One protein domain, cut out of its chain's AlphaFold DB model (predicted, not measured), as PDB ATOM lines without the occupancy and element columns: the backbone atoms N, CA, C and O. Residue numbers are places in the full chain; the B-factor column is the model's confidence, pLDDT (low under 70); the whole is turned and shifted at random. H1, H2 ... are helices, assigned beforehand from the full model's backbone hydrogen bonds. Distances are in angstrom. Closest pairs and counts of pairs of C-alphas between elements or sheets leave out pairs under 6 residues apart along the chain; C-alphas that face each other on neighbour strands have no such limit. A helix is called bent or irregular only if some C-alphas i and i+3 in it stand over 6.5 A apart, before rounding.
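This is residues 2 to 116 of the 330 residues of an uncharacterized protein of Spizellomyces punctatus (strain DAOM BR117) (UniProt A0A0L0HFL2). A long bent helix, H1, runs through the domain; H3, H4 and H6 are set round its second arm, H1b, with few close contacts. H1a and the short H5 lie together at one end, and at the other H2 leads into residues 34 to 39, which stick out. The printed part has 115 residues with six named helices, H1 to H6 in order, and no named strand: all helix. It is compact, with a radius of gyration of the C-alphas of 15.1 A, and only just elongated, spanning 46 by 30 by 25 A.

H1, residues 2 to 23, is one helix by its hydrogen bonds but bent: C-alphas 10 and 13 are 7.5 A apart, and arms H1a, residues 2 to 10, and H1b, residues 13 to 23, stand at a steep tilt of 54 degrees. H1b only just touches H4, residues 68 to 78, with 3 pairs of C-alphas within 8 A, the closest Arg 23 and Leu 73 at 7.2 A; their tilt is a shallow 21 degrees, opposite ways. H1b only just touches H6, residues 102 to 114, also with 3 pairs, through residues 108 to 112 of H6 alone; the closest C-alphas are Leu 16 and Leu 108, 7.2 A. H3, residues 38 to 56, is close to H1b but not clearly touching, the closest C-alphas being Leu 17 and Lys 51, 7.4 A. H1a only just touches H5, residues 90 to 96, with 3 pairs, the closest C-alphas Gln 9 and Ala 95 at 5.3 A. H2, residues 26 to 32, is close to H3 but not clearly touching, with C-alphas Lys 30 and Arg 40 closest at 7.7 A. Each O i to N i+4 pair is within hydrogen-bond range in H1a, H1b, H2, H4, H5 and H6; in H3, 14 of 15.

H1a begins at C-alpha 2 (193.469, 323.723, 208.847), and H6 ends at C-alpha 114 (203.942, 303.107, 225.104). H3 spans 25.8 A, H6 18.5 A and H1b 15.7 A.

The farthest C-alphas, Ala 2 and Ser 37, are 46.7 A apart. The printed part has no cut; links H3 to H4 and H4 to H5 are long. pLDDT is under 70 at residues 2, 56 to 64 and 86.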
ATOM      1  N   ALA A   2     192.514 323.860 209.961       66.06
ATOM      2  CA  ALA A   2     193.469 323.723 208.847       66.06
ATOM      3  C   ALA A   2     194.794 323.039 209.247       66.06
ATOM      4  O   ALA A   2     195.159 322.044 208.637       66.06
ATOM      5  N   ASN A   3     195.441 323.482 210.332       80.06
ATOM      6  CA  ASN A   3     196.706 322.883 210.788       80.06
ATOM      7  C   ASN A   3     196.581 321.398 211.146       80.06
ATOM      8  O   ASN A   3     197.513 320.643 210.911       80.06
ATOM      9  N   LEU A   4     195.439 320.976 211.702       86.62
ATOM     10  CA  LEU A   4     195.212 319.574 212.046       86.62
ATOM     11  C   LEU A   4     195.060 318.718 210.790       86.62
ATOM     12  O   LEU A   4     195.719 317.693 210.670       86.62
ATOM     13  N   LYS A   5     194.243 319.190 209.841       88.62
ATOM     14  CA  LYS A   5     194.076 318.559 208.531       88.62
ATOM     15  C   LYS A   5     195.428 318.386 207.832       88.62
ATOM     16  O   LYS A   5     195.754 317.269 207.455       88.62
ATOM     17  N   VAL A   6     196.219 319.457 207.720       87.81
ATOM     18  CA  VAL A   6     197.541 319.399 207.071       87.81
ATOM     19  C   VAL A   6     198.484 318.458 207.821       87.81
ATOM     20  O   VAL A   6     199.135 317.635 207.195       87.81
ATOM     21  N   ASN A   7     198.516 318.506 209.158       92.19
ATOM     22  CA  ASN A   7     199.389 317.633 209.950       92.19
ATOM     23  C   ASN A   7     199.104 316.143 209.704       92.19
ATOM     24  O   ASN A   7     200.036 315.362 209.554       92.19
ATOM     25  N   VAL A   8     197.828 315.745 209.651       94.06
ATOM     26  CA  VAL A   8     197.460 314.352 209.354       94.06
ATOM     27  C   VAL A   8     197.793 314.012 207.900       94.06
ATOM     28  O   VAL A   8     198.459 313.011 207.654       94.06
ATOM     29  N   GLN A   9     197.394 314.869 206.960       91.06
ATOM     30  CA  GLN A   9     197.597 314.667 205.526       91.06
ATOM     31  C   GLN A   9     199.077 314.467 205.156       91.06
ATOM     32  O   GLN A   9     199.398 313.569 204.385       91.06
ATOM     33  N   GLU A  10     199.975 315.262 205.737       88.88
ATOM     34  CA  GLU A  10     201.411 315.230 205.429       88.88
ATOM     35  C   GLU A  10     202.163 314.115 206.171       88.88
ATOM     36  O   GLU A  10     203.141 313.569 205.657       88.88
ATOM     37  N   HIS A  11     201.752 313.781 207.399       93.50
ATOM     38  CA  HIS A  11     202.601 312.996 208.301       93.50
ATOM     39  C   HIS A  11     202.033 311.642 208.717       93.50
ATOM     40  O   HIS A  11     202.816 310.789 209.132       93.50
ATOM     41  N   PHE A  12     200.726 311.387 208.591       94.12
ATOM     42  CA  PHE A  12     200.126 310.129 209.058       94.12
ATOM     43  C   PHE A  12     200.807 308.900 208.448       94.12
ATOM     44  O   PHE A  12     201.300 308.039 209.177       94.12
ATOM     45  N   MET A  13     200.924 308.867 207.116       91.38
ATOM     46  CA  MET A  13     201.546 307.752 206.392       91.38
ATOM     47  C   MET A  13     203.009 307.553 206.786       91.38
ATOM     48  O   MET A  13     203.460 306.427 207.001       91.38
ATOM     49  N   GLN A  14     203.755 308.653 206.914       93.06
ATOM     50  CA  GLN A  14     205.157 308.615 207.316       93.06
ATOM     51  C   GLN A  14     205.310 308.033 208.724       93.06
ATOM     52  O   GLN A  14     206.165 307.172 208.937       93.06
ATOM     53  N   MET A  15     204.488 308.486 209.673       95.88
ATOM     54  CA  MET A  15     204.545 308.021 211.055       95.88
ATOM     55  C   MET A  15     204.108 306.559 211.177       95.88
ATOM     56  O   MET A  15     204.747 305.806 211.903       95.88
ATOM     57  N   LEU A  16     203.086 306.119 210.437       94.38
ATOM     58  CA  LEU A  16     202.647 304.719 210.437       94.38
ATOM     59  C   LEU A  16     203.747 303.787 209.909       94.38
ATOM     60  O   LEU A  16     204.112 302.802 210.547       94.38
ATOM     61  N   LEU A  17     204.355 304.141 208.775       93.12
ATOM     62  CA  LEU A  17     205.473 303.386 208.209       93.12
ATOM     63  C   LEU A  17     206.700 303.379 209.124       93.12
ATOM     64  O   LEU A  17     207.410 302.374 209.218       93.12
ATOM     65  N   GLN A  18     206.978 304.507 209.776       95.62
ATOM     66  CA  GLN A  18     208.066 304.608 210.736       95.62
ATOM     67  C   GLN A  18     207.802 303.738 211.970       95.62
ATOM     68  O   GLN A  18     208.750 303.134 212.466       95.62
ATOM     69  N   TYR A  19     206.554 303.624 212.425       96.12
ATOM     70  CA  TYR A  19     206.175 302.765 213.544       96.12
ATOM     71  C   TYR A  19     206.500 301.299 213.267       96.12
ATOM     72  O   TYR A  19     207.229 300.674 214.035       96.12
ATOM     73  N   ILE A  20     206.057 300.798 212.109       94.44
ATOM     74  CA  ILE A  20     206.346 299.434 211.641       94.44
ATOM     75  C   ILE A  20     207.861 299.197 211.604       94.44
ATOM     76  O   ILE A  20     208.360 298.192 212.104       94.44
ATOM     77  N   ASN A  21     208.623 300.151 211.058       95.12
ATOM     78  CA  ASN A  21     210.080 300.029 210.991       95.12
ATOM     79  C   ASN A  21     210.752 299.988 212.373       95.12
ATOM     80  O   ASN A  21     211.800 299.359 212.510       95.12
ATOM     81  N   LEU A  22     210.210 300.719 213.354       96.12
ATOM     82  CA  LEU A  22     210.739 300.756 214.718       96.12
ATOM     83  C   LEU A  22     210.442 299.451 215.456       96.12
ATOM     84  O   LEU A  22     211.353 298.900 216.065       96.12
ATOM     85  N   ARG A  23     209.213 298.935 215.349       94.94
ATOM     86  CA  ARG A  23     208.806 297.669 215.976       94.94
ATOM     87  C   ARG A  23     209.576 296.469 215.440       94.94
ATOM     88  O   ARG A  23     209.992 295.629 216.221       94.94
ATOM     89  N   LEU A  24     209.858 296.444 214.138       93.31
ATOM     90  CA  LEU A  24     210.635 295.373 213.501       93.31
ATOM     91  C   LEU A  24     212.162 295.594 213.550       93.31
ATOM     92  O   LEU A  24     212.900 294.926 212.827       93.31
ATOM     93  N   ASP A  25     212.644 296.572 214.332       94.56
ATOM     94  CA  ASP A  25     214.060 296.953 214.456       94.56
ATOM     95  C   ASP A  25     214.805 296.983 213.104       94.56
ATOM     96  O   ASP A  25     215.908 296.459 212.933       94.56
ATOM     97  N   VAL A  26     214.205 297.613 212.089       94.81
ATOM     98  CA  VAL A  26     214.752 297.594 210.719       94.81
ATOM     99  C   VAL A  26     216.179 298.144 210.682       94.81
ATOM    100  O   VAL A  26     217.007 297.694 209.889       94.81
ATOM    101  N   LYS A  27     216.495 299.118 211.545       93.81
ATOM    102  CA  LYS A  27     217.842 299.689 211.648       93.81
ATOM    103  C   LYS A  27     218.839 298.673 212.214       93.81
ATOM    104  O   LYS A  27     219.908 298.531 211.616       93.81
ATOM    105  N   GLY A  28     218.511 297.980 213.305       93.94
ATOM    106  CA  GLY A  28     219.368 296.949 213.887       93.94
ATOM    107  C   GLY A  28     219.529 295.749 212.957       93.94
ATOM    108  O   GLY A  28     220.655 295.334 212.684       93.94
ATOM    109  N   GLN A  29     218.446 295.276 212.341       93.06
ATOM    110  CA  GLN A  29     218.487 294.197 211.346       93.06
ATOM    111  C   GLN A  29     219.363 294.560 210.139       93.06
ATOM    112  O   GLN A  29     220.186 293.766 209.684       93.06
ATOM    113  N   LYS A  30     219.285 295.808 209.659       91.81
ATOM    114  CA  LYS A  30     220.153 296.313 208.581       91.81
ATOM    115  C   LYS A  30     221.639 296.320 208.963       91.81
ATOM    116  O   LYS A  30     222.475 296.257 208.061       91.81
ATOM    117  N   GLN A  31     221.975 296.446 210.243       92.69
ATOM    118  CA  GLN A  31     223.358 296.403 210.727       92.69
ATOM    119  C   GLN A  31     223.846 294.966 210.935       92.69
ATOM    120  O   GLN A  31     224.991 294.673 210.606       92.69
ATOM    121  N   ARG A  32     222.979 294.074 211.429       94.44
ATOM    122  CA  ARG A  32     223.300 292.663 211.701       94.44
ATOM    123  C   ARG A  32     223.410 291.819 210.431       94.44
ATOM    124  O   ARG A  32     224.285 290.967 210.332       94.44
ATOM    125  N   LEU A  33     222.530 292.045 209.454       93.06
ATOM    126  CA  LEU A  33     222.451 291.217 208.249       93.06
ATOM    127  C   LEU A  33     223.474 291.665 207.191       93.06
ATOM    128  O   LEU A  33     223.427 292.829 206.768       93.06
ATOM    129  N   PRO A  34     224.334 290.769 206.667       90.88
ATOM    130  CA  PRO A  34     225.339 291.131 205.671       90.88
ATOM    131  C   PRO A  34     224.716 291.732 204.401       90.88
ATOM    132  O   PRO A  34     223.669 291.251 203.941       90.88
ATOM    133  N   PRO A  35     225.334 292.760 203.788       91.06
ATOM    134  CA  PRO A  35     224.894 293.283 202.499       91.06
ATOM    135  C   PRO A  35     224.785 292.172 201.445       91.06
ATOM    136  O   PRO A  35     225.647 291.305 201.367       91.06
ATOM    137  N   LYS A  36     223.730 292.215 200.621       88.44
ATOM    138  CA  LYS A  36     223.440 291.255 199.532       88.44
ATOM    139  C   LYS A  36     223.187 289.789 199.943       88.44
ATOM    140  O   LYS A  36     222.918 288.991 199.049       88.44
ATOM    141  N   SER A  37     223.196 289.447 201.234       93.38
ATOM    142  CA  SER A  37     222.831 288.099 201.704       93.38
ATOM    143  C   SER A  37     221.362 287.763 201.433       93.38
ATOM    144  O   SER A  37     220.504 288.652 201.425       93.38
ATOM    145  N   ASP A  38     221.058 286.478 201.251       93.12
ATOM    146  CA  ASP A  38     219.684 286.028 201.012       93.12
ATOM    147  C   ASP A  38     218.795 286.231 202.240       93.12
ATOM    148  O   ASP A  38     217.670 286.696 202.092       93.12
ATOM    149  N   ALA A  39     219.338 286.069 203.452       90.19
ATOM    150  CA  ALA A  39     218.650 286.429 204.694       90.19
ATOM    151  C   ALA A  39     218.223 287.909 204.717       90.19
ATOM    152  O   ALA A  39     217.102 288.245 205.093       90.19
ATOM    153  N   ARG A  40     219.087 288.819 204.244       91.12
ATOM    154  CA  ARG A  40     218.746 290.243 204.130       91.12
ATOM    155  C   ARG A  40     217.664 290.491 203.085       91.12
ATOM    156  O   ARG A  40     216.783 291.315 203.317       91.12
ATOM    157  N   LYS A  41     217.728 289.817 201.933       91.88
ATOM    158  CA  LYS A  41     216.690 289.930 200.895       91.88
ATOM    159  C   LYS A  41     215.344 289.422 201.411       91.88
ATOM    160  O   LYS A  41     214.355 290.127 201.224       91.88
ATOM    161  N   ALA A  42     215.333 288.276 202.094       90.56
ATOM    162  CA  ALA A  42     214.153 287.683 202.718       90.56
ATOM    163  C   ALA A  42     213.540 288.629 203.758       90.56
ATOM    164  O   ALA A  42     212.369 288.968 203.642       90.56
ATOM    165  N   PHE A  43     214.347 289.187 204.670       91.88
ATOM    166  CA  PHE A  43     213.878 290.175 205.648       91.88
ATOM    167  C   PHE A  43     213.210 291.391 204.989       91.88
ATOM    168  O   PHE A  43     212.131 291.811 205.392       91.88
ATOM    169  N   PHE A  44     213.820 291.977 203.952       91.75
ATOM    170  CA  PHE A  44     213.215 293.129 203.276       91.75
ATOM    171  C   PHE A  44     212.005 292.758 202.411       91.75
ATOM    172  O   PHE A  44     211.161 293.623 202.184       91.75
ATOM    173  N   ALA A  45     211.916 291.524 201.907       90.25
ATOM    174  CA  ALA A  45     210.712 291.017 201.249       90.25
ATOM    175  C   ALA A  45     209.566 290.882 202.253       90.25
ATOM    176  O   ALA A  45     208.496 291.435 202.021       90.25
ATOM    177  N   TRP A  46     209.847 290.289 203.409       88.56
ATOM    178  CA  TRP A  46     208.909 290.171 204.513       88.56
ATOM    179  C   TRP A  46     208.458 291.531 205.061       88.56
ATOM    180  O   TRP A  46     207.270 291.794 205.184       88.56
ATOM    181  N   LEU A  47     209.379 292.479 205.262       90.44
ATOM    182  CA  LEU A  47     209.039 293.849 205.665       90.44
ATOM    183  C   LEU A  47     208.110 294.545 204.655       90.44
ATOM    184  O   LEU A  47     207.278 295.364 205.047       90.44
ATOM    185  N   ARG A  48     208.279 294.281 203.351       89.25
ATOM    186  CA  ARG A  48     207.373 294.806 202.319       89.25
ATOM    187  C   ARG A  48     205.998 294.159 202.425       89.25
ATOM    188  O   ARG A  48     205.022 294.896 202.359       89.25
ATOM    189  N   TYR A  49     205.950 292.848 202.635       85.75
ATOM    190  CA  TYR A  49     204.716 292.100 202.849       85.75
ATOM    191  C   TYR A  49     203.949 292.592 204.087       85.75
ATOM    192  O   TYR A  49     202.800 293.007 203.972       85.75
ATOM    193  N   MET A  50     204.617 292.708 205.239       84.75
ATOM    194  CA  MET A  50     204.017 293.267 206.455       84.75
ATOM    195  C   MET A  50     203.457 294.666 206.206       84.75
ATOM    196  O   MET A  50     202.316 294.954 206.540       84.75
ATOM    197  N   LYS A  51     204.213 295.546 205.540       86.94
ATOM    198  CA  LYS A  51     203.698 296.873 205.171       86.94
ATOM    199  C   LYS A  51     202.506 296.798 204.226       86.94
ATOM    200  O   LYS A  51     201.618 297.630 204.355       86.94
ATOM    201  N   SER A  52     202.477 295.864 203.278       80.69
ATOM    202  CA  SER A  52     201.360 295.765 202.342       80.69
ATOM    203  C   SER A  52     200.072 295.289 203.000       80.69
ATOM    204  O   SER A  52     199.029 295.823 202.640       80.69
ATOM    205  N   ILE A  53     200.139 294.408 204.006       77.38
ATOM    206  CA  ILE A  53     198.968 294.022 204.815       77.38
ATOM    207  C   ILE A  53     198.283 295.282 205.372       77.38
ATOM    208  O   ILE A  53     197.081 295.464 205.231       77.38
ATOM    209  N   PHE A  54     199.065 296.220 205.913       71.88
ATOM    210  CA  PHE A  54     198.533 297.441 206.532       71.88
ATOM    211  C   PHE A  54     198.184 298.577 205.560       71.88
ATOM    212  O   PHE A  54     197.522 299.537 205.955       71.88
ATOM    213  N   LEU A  55     198.686 298.535 204.323       73.75
ATOM    214  CA  LEU A  55     198.544 299.626 203.346       73.75
ATOM    215  C   LEU A  55     197.555 299.325 202.219       73.75
ATOM    216  O   LEU A  55     197.039 300.266 201.616       73.75
ATOM    217  N   PHE A  56     197.355 298.045 201.913       62.91
ATOM    218  CA  PHE A  56     196.639 297.571 200.729       62.91
ATOM    219  C   PHE A  56     195.633 296.460 201.044       62.91
ATOM    220  O   PHE A  56     195.200 295.789 200.116       62.91
ATOM    221  N   ASP A  57     195.298 296.260 202.322       59.50
ATOM    222  CA  ASP A  57     194.300 295.277 202.768       59.50
ATOM    223  C   ASP A  57     194.532 293.864 202.199       59.50
ATOM    224  O   ASP A  57     193.617 293.123 201.852       59.50
ATOM    225  N   ILE A  58     195.806 293.485 202.054       60.91
ATOM    226  CA  ILE A  58     196.148 292.127 201.641       60.91
ATOM    227  C   ILE A  58     195.912 291.239 202.854       60.91
ATOM    228  O   ILE A  58     196.667 291.316 203.827       60.91
ATOM    229  N   MET A  59     194.873 290.405 202.792       56.84
ATOM    230  CA  MET A  59     194.693 289.344 203.774       56.84
ATOM    231  C   MET A  59     195.894 288.406 203.715       56.84
ATOM    232  O   MET A  59     196.200 287.895 202.633       56.84
ATOM    233  N   PRO A  60     196.609 288.214 204.835       61.25
ATOM    234  CA  PRO A  60     197.747 287.323 204.836       61.25
ATOM    235  C   PRO A  60     197.301 285.911 204.447       61.25
ATOM    236  O   PRO A  60     196.308 285.411 204.971       61.25
ATOM    237  N   GLU A  61     198.030 285.275 203.524       60.16
ATOM    238  CA  GLU A  61     197.707 283.921 203.036       60.16
ATOM    239  C   GLU A  61     197.727 282.881 204.173       60.16
ATOM    240  O   GLU A  61     197.017 281.879 204.112       60.16
ATOM    241  N   SER A  62     198.504 283.149 205.228       62.09
ATOM    242  CA  SER A  62     198.512 282.427 206.499       62.09
ATOM    243  C   SER A  62     198.945 283.369 207.630       62.09
ATOM    244  O   SER A  62     199.910 284.121 207.479       62.09
ATOM    245  N   LEU A  63     198.232 283.332 208.760       64.31
ATOM    246  CA  LEU A  63     198.628 283.994 210.016       64.31
ATOM    247  C   LEU A  63     199.530 283.097 210.884       64.31
ATOM    248  O   LEU A  63     200.088 283.572 211.873       64.31
ATOM    249  N   ASP A  64     199.697 281.824 210.512       65.62
ATOM    250  CA  ASP A  64     200.354 280.813 211.348       65.62
ATOM    251  C   ASP A  64     201.888 280.959 211.386       65.62
ATOM    252  O   ASP A  64     202.536 280.426 212.285       65.62
ATOM    253  N   ASP A  65     202.469 281.723 210.454       74.69
ATOM    254  CA  ASP A  65     203.921 281.931 210.332       74.69
ATOM    255  C   ASP A  65     204.431 283.214 211.026       74.69
ATOM    256  O   ASP A  65     205.625 283.523 210.959       74.69
ATOM    257  N   LEU A  66     203.553 283.985 211.679       82.00
ATOM    258  CA  LEU A  66     203.922 285.250 212.326       82.00
ATOM    259  C   LEU A  66     204.638 285.021 213.662       82.00
ATOM    260  O   LEU A  66     204.180 284.249 214.511       82.00
ATOM    261  N   THR A  67     205.725 285.759 213.912       87.38
ATOM    262  CA  THR A  67     206.323 285.771 215.256       87.38
ATOM    263  C   THR A  67     205.385 286.433 216.272       87.38
ATOM    264  O   THR A  67     204.436 287.140 215.921       87.38
ATOM    265  N   ALA A  68     205.647 286.238 217.567       88.88
ATOM    266  CA  ALA A  68     204.863 286.878 218.626       88.88
ATOM    267  C   ALA A  68     204.877 288.415 218.508       88.88
ATOM    268  O   ALA A  68     203.847 289.064 218.681       88.88
ATOM    269  N   GLU A  69     206.026 288.994 218.156       88.94
ATOM    270  CA  GLU A  69     206.191 290.436 217.955       88.94
ATOM    271  C   GLU A  69     205.429 290.945 216.724       88.94
ATOM    272  O   GLU A  69     204.915 292.065 216.726       88.94
ATOM    273  N   GLU A  70     205.351 290.136 215.669       89.50
ATOM    274  CA  GLU A  70     204.630 290.466 214.438       89.50
ATOM    275  C   GLU A  70     203.118 290.399 214.636       89.50
ATOM    276  O   GLU A  70     202.410 291.301 214.185       89.50
ATOM    277  N   ASN A  71     202.642 289.401 215.382       88.94
ATOM    278  CA  ASN A  71     201.252 289.315 215.819       88.94
ATOM    279  C   ASN A  71     200.868 290.507 216.704       88.94
ATOM    280  O   ASN A  71     199.860 291.164 216.457       88.94
ATOM    281  N   GLU A  72     201.697 290.863 217.690       92.56
ATOM    282  CA  GLU A  72     201.447 292.042 218.528       92.56
ATOM    283  C   GLU A  72     201.423 293.338 217.694       92.56
ATOM    284  O   GLU A  72     200.597 294.221 217.921       92.56
ATOM    285  N   LEU A  73     202.323 293.480 216.714       92.56
ATOM    286  CA  LEU A  73     202.321 294.617 215.789       92.56
ATOM    287  C   LEU A  73     201.030 294.690 214.960       92.56
ATOM    288  O   LEU A  73     200.495 295.786 214.771       92.56
ATOM    289  N   LEU A  74     200.551 293.550 214.465       89.00
ATOM    290  CA  LEU A  74     199.331 293.438 213.670       89.00
ATOM    291  C   LEU A  74     198.102 293.869 214.478       89.00
ATOM    292  O   LEU A  74     197.388 294.782 214.058       89.00
ATOM    293  N   GLU A  75     197.946 293.319 215.681       89.81
ATOM    294  CA  GLU A  75     196.877 293.677 216.621       89.81
ATOM    295  C   GLU A  75     196.881 295.168 216.966       89.81
ATOM    296  O   GLU A  75     195.846 295.842 216.968       89.81
ATOM    297  N   GLU A  76     198.058 295.740 217.214       93.69
ATOM    298  CA  GLU A  76     198.161 297.162 217.512       93.69
ATOM    299  C   GLU A  76     197.779 298.051 216.330       93.69
ATOM    300  O   GLU A  76     197.121 299.075 216.540       93.69
ATOM    301  N   ILE A  77     198.160 297.692 215.102       91.00
ATOM    302  CA  ILE A  77     197.775 298.469 213.920       91.00
ATOM    303  C   ILE A  77     196.274 298.339 213.656       91.00
ATOM    304  O   ILE A  77     195.629 299.354 213.384       91.00
ATOM    305  N   TRP A  78     195.689 297.152 213.815       88.12
ATOM    306  CA  TRP A  78     194.239 296.982 213.728       88.12
ATOM    307  C   TRP A  78     193.497 297.785 214.800       88.12
ATOM    308  O   TRP A  78     192.510 298.453 214.489       88.12
ATOM    309  N   SER A  79     194.034 297.868 216.021       91.94
ATOM    310  CA  SER A  79     193.454 298.673 217.108       91.94
ATOM    311  C   SER A  79     193.365 300.179 216.801       91.94
ATOM    312  O   SER A  79     192.612 300.922 217.454       91.94
ATOM    313  N   LEU A  80     194.107 300.667 215.796       92.44
ATOM    314  CA  LEU A  80     194.018 302.052 215.341       92.44
ATOM    315  C   LEU A  80     192.634 302.371 214.758       92.44
ATOM    316  O   LEU A  80     192.209 303.525 214.862       92.44
ATOM    317  N   ASN A  81     191.895 301.370 214.260       89.38
ATOM    318  CA  ASN A  81     190.620 301.518 213.545       89.38
ATOM    319  C   ASN A  81     190.756 302.504 212.376       89.38
ATOM    320  O   ASN A  81     190.057 303.518 212.311       89.38
ATOM    321  N   ILE A  82     191.728 302.247 211.499       89.12
ATOM    322  CA  ILE A  82     191.953 303.057 210.299       89.12
ATOM    323  C   ILE A  82     190.713 302.926 209.397       89.12
ATOM    324  O   ILE A  82     190.295 301.800 209.135       89.12
ATOM    325  N   PRO A  83     190.113 304.034 208.919       86.19
ATOM    326  CA  PRO A  83     188.987 303.979 207.993       86.19
ATOM    327  C   PRO A  83     189.494 303.576 206.603       86.19
ATOM    328  O   PRO A  83     189.834 304.425 205.774       86.19
ATOM    329  N   LEU A  84     189.627 302.267 206.393       79.25
ATOM    330  CA  LEU A  84     190.022 301.671 205.121       79.25
ATOM    331  C   LEU A  84     188.876 301.778 204.103       79.25
ATOM    332  O   LEU A  84     187.705 301.870 204.471       79.25
ATOM    333  N   SER A  85     189.241 301.819 202.825       73.50
ATOM    334  CA  SER A  85     188.321 301.810 201.689       73.50
ATOM    335  C   SER A  85     188.815 300.763 200.705       73.50
ATOM    336  O   SER A  85     189.993 300.801 200.345       73.50
ATOM    337  N   ASP A  86     187.925 299.882 200.261       67.94
ATOM    338  CA  ASP A  86     188.259 298.758 199.376       67.94
ATOM    339  C   ASP A  86     188.741 299.240 197.992       67.94
ATOM    340  O   ASP A  86     189.529 298.578 197.321       67.94
ATOM    341  N   ASP A  87     188.319 300.441 197.579       73.19
ATOM    342  CA  ASP A  87     188.518 300.945 196.218       73.19
ATOM    343  C   ASP A  87     189.752 301.841 196.043       73.19
ATOM    344  O   ASP A  87     190.097 302.188 194.909       73.19
ATOM    345  N   GLN A  88     190.389 302.314 197.123       74.88
ATOM    346  CA  GLN A  88     191.429 303.351 197.041       74.88
ATOM    347  C   GLN A  88     192.607 303.103 197.998       74.88
ATOM    348  O   GLN A  88     192.397 302.783 199.167       74.88
ATOM    349  N   PRO A  89     193.861 303.358 197.563       80.06
ATOM    350  CA  PRO A  89     195.024 303.257 198.440       80.06
ATOM    351  C   PRO A  89     194.902 304.152 199.678       80.06
ATOM    352  O   PRO A  89     194.493 305.310 199.575       80.06
ATOM    353  N   LEU A  90     195.378 303.676 200.832       84.25
ATOM    354  CA  LEU A  90     195.303 304.411 202.101       84.25
ATOM    355  C   LEU A  90     195.849 305.849 202.013       84.25
ATOM    356  O   LEU A  90     195.238 306.785 202.525       84.25
ATOM    357  N   ALA A  91     196.978 306.044 201.321       83.69
ATOM    358  CA  ALA A  91     197.582 307.366 201.140       83.69
ATOM    359  C   ALA A  91     196.642 308.356 200.430       83.69
ATOM    360  O   ALA A  91     196.648 309.548 200.738       83.69
ATOM    361  N   TYR A  92     195.823 307.860 199.501       83.50
ATOM    362  CA  TYR A  92     194.832 308.658 198.794       83.50
ATOM    363  C   TYR A  92     193.666 309.030 199.714       83.50
ATOM    364  O   TYR A  92     193.317 310.205 199.829       83.50
ATOM    365  N   SER A  93     193.128 308.051 200.444       87.62
ATOM    366  CA  SER A  93     192.035 308.254 201.403       87.62
ATOM    367  C   SER A  93     192.398 309.286 202.479       87.62
ATOM    368  O   SER A  93     191.605 310.181 202.778       87.62
ATOM    369  N   VAL A  94     193.636 309.239 202.986       89.31
ATOM    370  CA  VAL A  94     194.182 310.222 203.940       89.31
ATOM    371  C   VAL A  94     194.253 311.629 203.338       89.31
ATOM    372  O   VAL A  94     194.019 312.607 204.046       89.31
ATOM    373  N   ALA A  95     194.561 311.765 202.047       86.75
ATOM    374  CA  ALA A  95     194.619 313.067 201.385       86.75
ATOM    375  C   ALA A  95     193.226 313.685 201.165       86.75
ATOM    376  O   ALA A  95     193.060 314.901 201.311       86.75
ATOM    377  N   VAL A  96     192.225 312.858 200.843       87.50
ATOM    378  CA  VAL A  96     190.843 313.299 200.596       87.50
ATOM    379  C   VAL A  96     190.146 313.702 201.898       87.50
ATOM    380  O   VAL A  96     189.646 314.831 201.994       87.50
ATOM    381  N   ASP A  97     190.162 312.834 202.917       89.44
ATOM    382  CA  ASP A  97     189.538 313.102 204.221       89.44
ATOM    383  C   ASP A  97     190.481 312.855 205.413       89.44
ATOM    384  O   ASP A  97     190.291 311.935 206.209       89.44
ATOM    385  N   PRO A  98     191.489 313.717 205.613       91.69
ATOM    386  CA  PRO A  98     192.477 313.535 206.677       91.69
ATOM    387  C   PRO A  98     191.879 313.573 208.086       91.69
ATOM    388  O   PRO A  98     192.460 313.015 209.012       91.69
ATOM    389  N   LEU A  99     190.736 314.230 208.301       92.88
ATOM    390  CA  LEU A  99     190.164 314.311 209.648       92.88
ATOM    391  C   LEU A  99     189.536 312.985 210.093       92.88
ATOM    392  O   LEU A  99     189.545 312.717 211.295       92.88
ATOM    393  N   ALA A 100     189.089 312.133 209.164       93.25
ATOM    394  CA  ALA A 100     188.658 310.771 209.479       93.25
ATOM    395  C   ALA A 100     189.792 309.921 210.085       93.25
ATOM    396  O   ALA A 100     189.548 309.077 210.942       93.25
ATOM    397  N   PHE A 101     191.048 310.199 209.714       94.62
ATOM    398  CA  PHE A 101     192.236 309.493 210.211       94.62
ATOM    399  C   PHE A 101     192.814 310.096 211.499       94.62
ATOM    400  O   PHE A 101     193.720 309.518 212.100       94.62
ATOM    401  N   PHE A 102     192.308 311.243 211.961       95.25
ATOM    402  CA  PHE A 102     192.834 311.904 213.157       95.25
ATOM    403  C   PHE A 102     192.764 311.032 214.430       95.25
ATOM    404  O   PHE A 102     193.771 310.970 215.139       95.25
ATOM    405  N   PRO A 103     191.666 310.299 214.719       95.62
ATOM    406  CA  PRO A 103     191.628 309.380 215.859       95.62
ATOM    407  C   PRO A 103     192.709 308.292 215.787       95.62
ATOM    408  O   PRO A 103     193.409 308.058 216.773       95.62
ATOM    409  N   ALA A 104     192.899 307.679 214.612       95.50
ATOM    410  CA  ALA A 104     193.959 306.699 214.379       95.50
ATOM    411  C   ALA A 104     195.352 307.324 214.573       95.50
ATOM    412  O   ALA A 104     196.228 306.718 215.185       95.50
ATOM    413  N   TYR A 105     195.549 308.572 214.135       96.12
ATOM    414  CA  TYR A 105     196.812 309.293 214.306       96.12
ATOM    415  C   TYR A 105     197.145 309.584 215.778       96.12
ATOM    416  O   TYR A 105     198.297 309.446 216.197       96.12
ATOM    417  N   CYS A 106     196.142 309.938 216.588       96.00
ATOM    418  CA  CYS A 106     196.297 310.092 218.037       96.00
ATOM    419  C   CYS A 106     196.644 308.764 218.719       96.00
ATOM    420  O   CYS A 106     197.580 308.718 219.517       96.00
ATOM    421  N   LYS A 107     195.945 307.675 218.375       96.44
ATOM    422  CA  LYS A 107     196.258 306.336 218.898       96.44
ATOM    423  C   LYS A 107     197.681 305.908 218.539       96.44
ATOM    424  O   LYS A 107     198.411 305.444 219.409       96.44
ATOM    425  N   LEU A 108     198.106 306.154 217.298       97.00
ATOM    426  CA  LEU A 108     199.470 305.885 216.843       97.00
ATOM    427  C   LEU A 108     200.505 306.649 217.682       97.00
ATOM    428  O   LEU A 108     201.510 306.079 218.092       97.00
ATOM    429  N   SER A 109     200.255 307.922 217.995       96.81
ATOM    430  CA  SER A 109     201.118 308.695 218.900       96.81
ATOM    431  C   SER A 109     201.196 308.078 220.302       96.81
ATOM    432  O   SER A 109     202.282 308.007 220.878       96.81
ATOM    433  N   GLY A 110     200.079 307.549 220.807       96.81
ATOM    434  CA  GLY A 110     200.039 306.787 222.057       96.81
ATOM    435  C   GLY A 110     200.860 305.494 222.009       96.81
ATOM    436  O   GLY A 110     201.562 305.189 222.971       96.81
ATOM    437  N   LEU A 111     200.846 304.765 220.888       96.75
ATOM    438  CA  LEU A 111     201.686 303.575 220.698       96.75
ATOM    439  C   LEU A 111     203.182 303.918 220.718       96.75
ATOM    440  O   LEU A 111     203.966 303.226 221.366       96.75
ATOM    441  N   TYR A 112     203.583 305.023 220.080       97.56
ATOM    442  CA  TYR A 112     204.964 305.516 220.171       97.56
ATOM    443  C   TYR A 112     205.391 305.770 221.617       97.56
ATOM    444  O   TYR A 112     206.510 305.433 221.991       97.56
ATOM    445  N   GLU A 113     204.519 306.384 222.416       95.81
ATOM    446  CA  GLU A 113     204.794 306.659 223.825       95.81
ATOM    447  C   GLU A 113     204.872 305.372 224.656       95.81
ATOM    448  O   GLU A 113     205.810 305.223 225.435       95.81
ATOM    449  N   ARG A 114     203.961 304.415 224.429       95.31
ATOM    450  CA  ARG A 114     203.942 303.107 225.104       95.31
ATOM    451  C   ARG A 114     205.236 302.318 224.891       95.31
ATOM    452  O   ARG A 114     205.783 301.786 225.848       95.31
ATOM    453  N   HIS A 115     205.732 302.279 223.655       95.75
ATOM    454  CA  HIS A 115     206.962 301.560 223.291       95.75
ATOM    455  C   HIS A 115     208.246 302.366 223.559       95.75
ATOM    456  O   HIS A 115     209.338 301.945 223.184       95.75
ATOM    457  N   GLY A 116     208.149 303.548 224.179       95.12
ATOM    458  CA  GLY A 116     209.311 304.391 224.483       95.12
ATOM    459  C   GLY A 116     210.006 304.976 223.247       95.12
ATOM    460  O   GLY A 116     211.145 305.445 223.325       95.12
TER     461      GLY A 116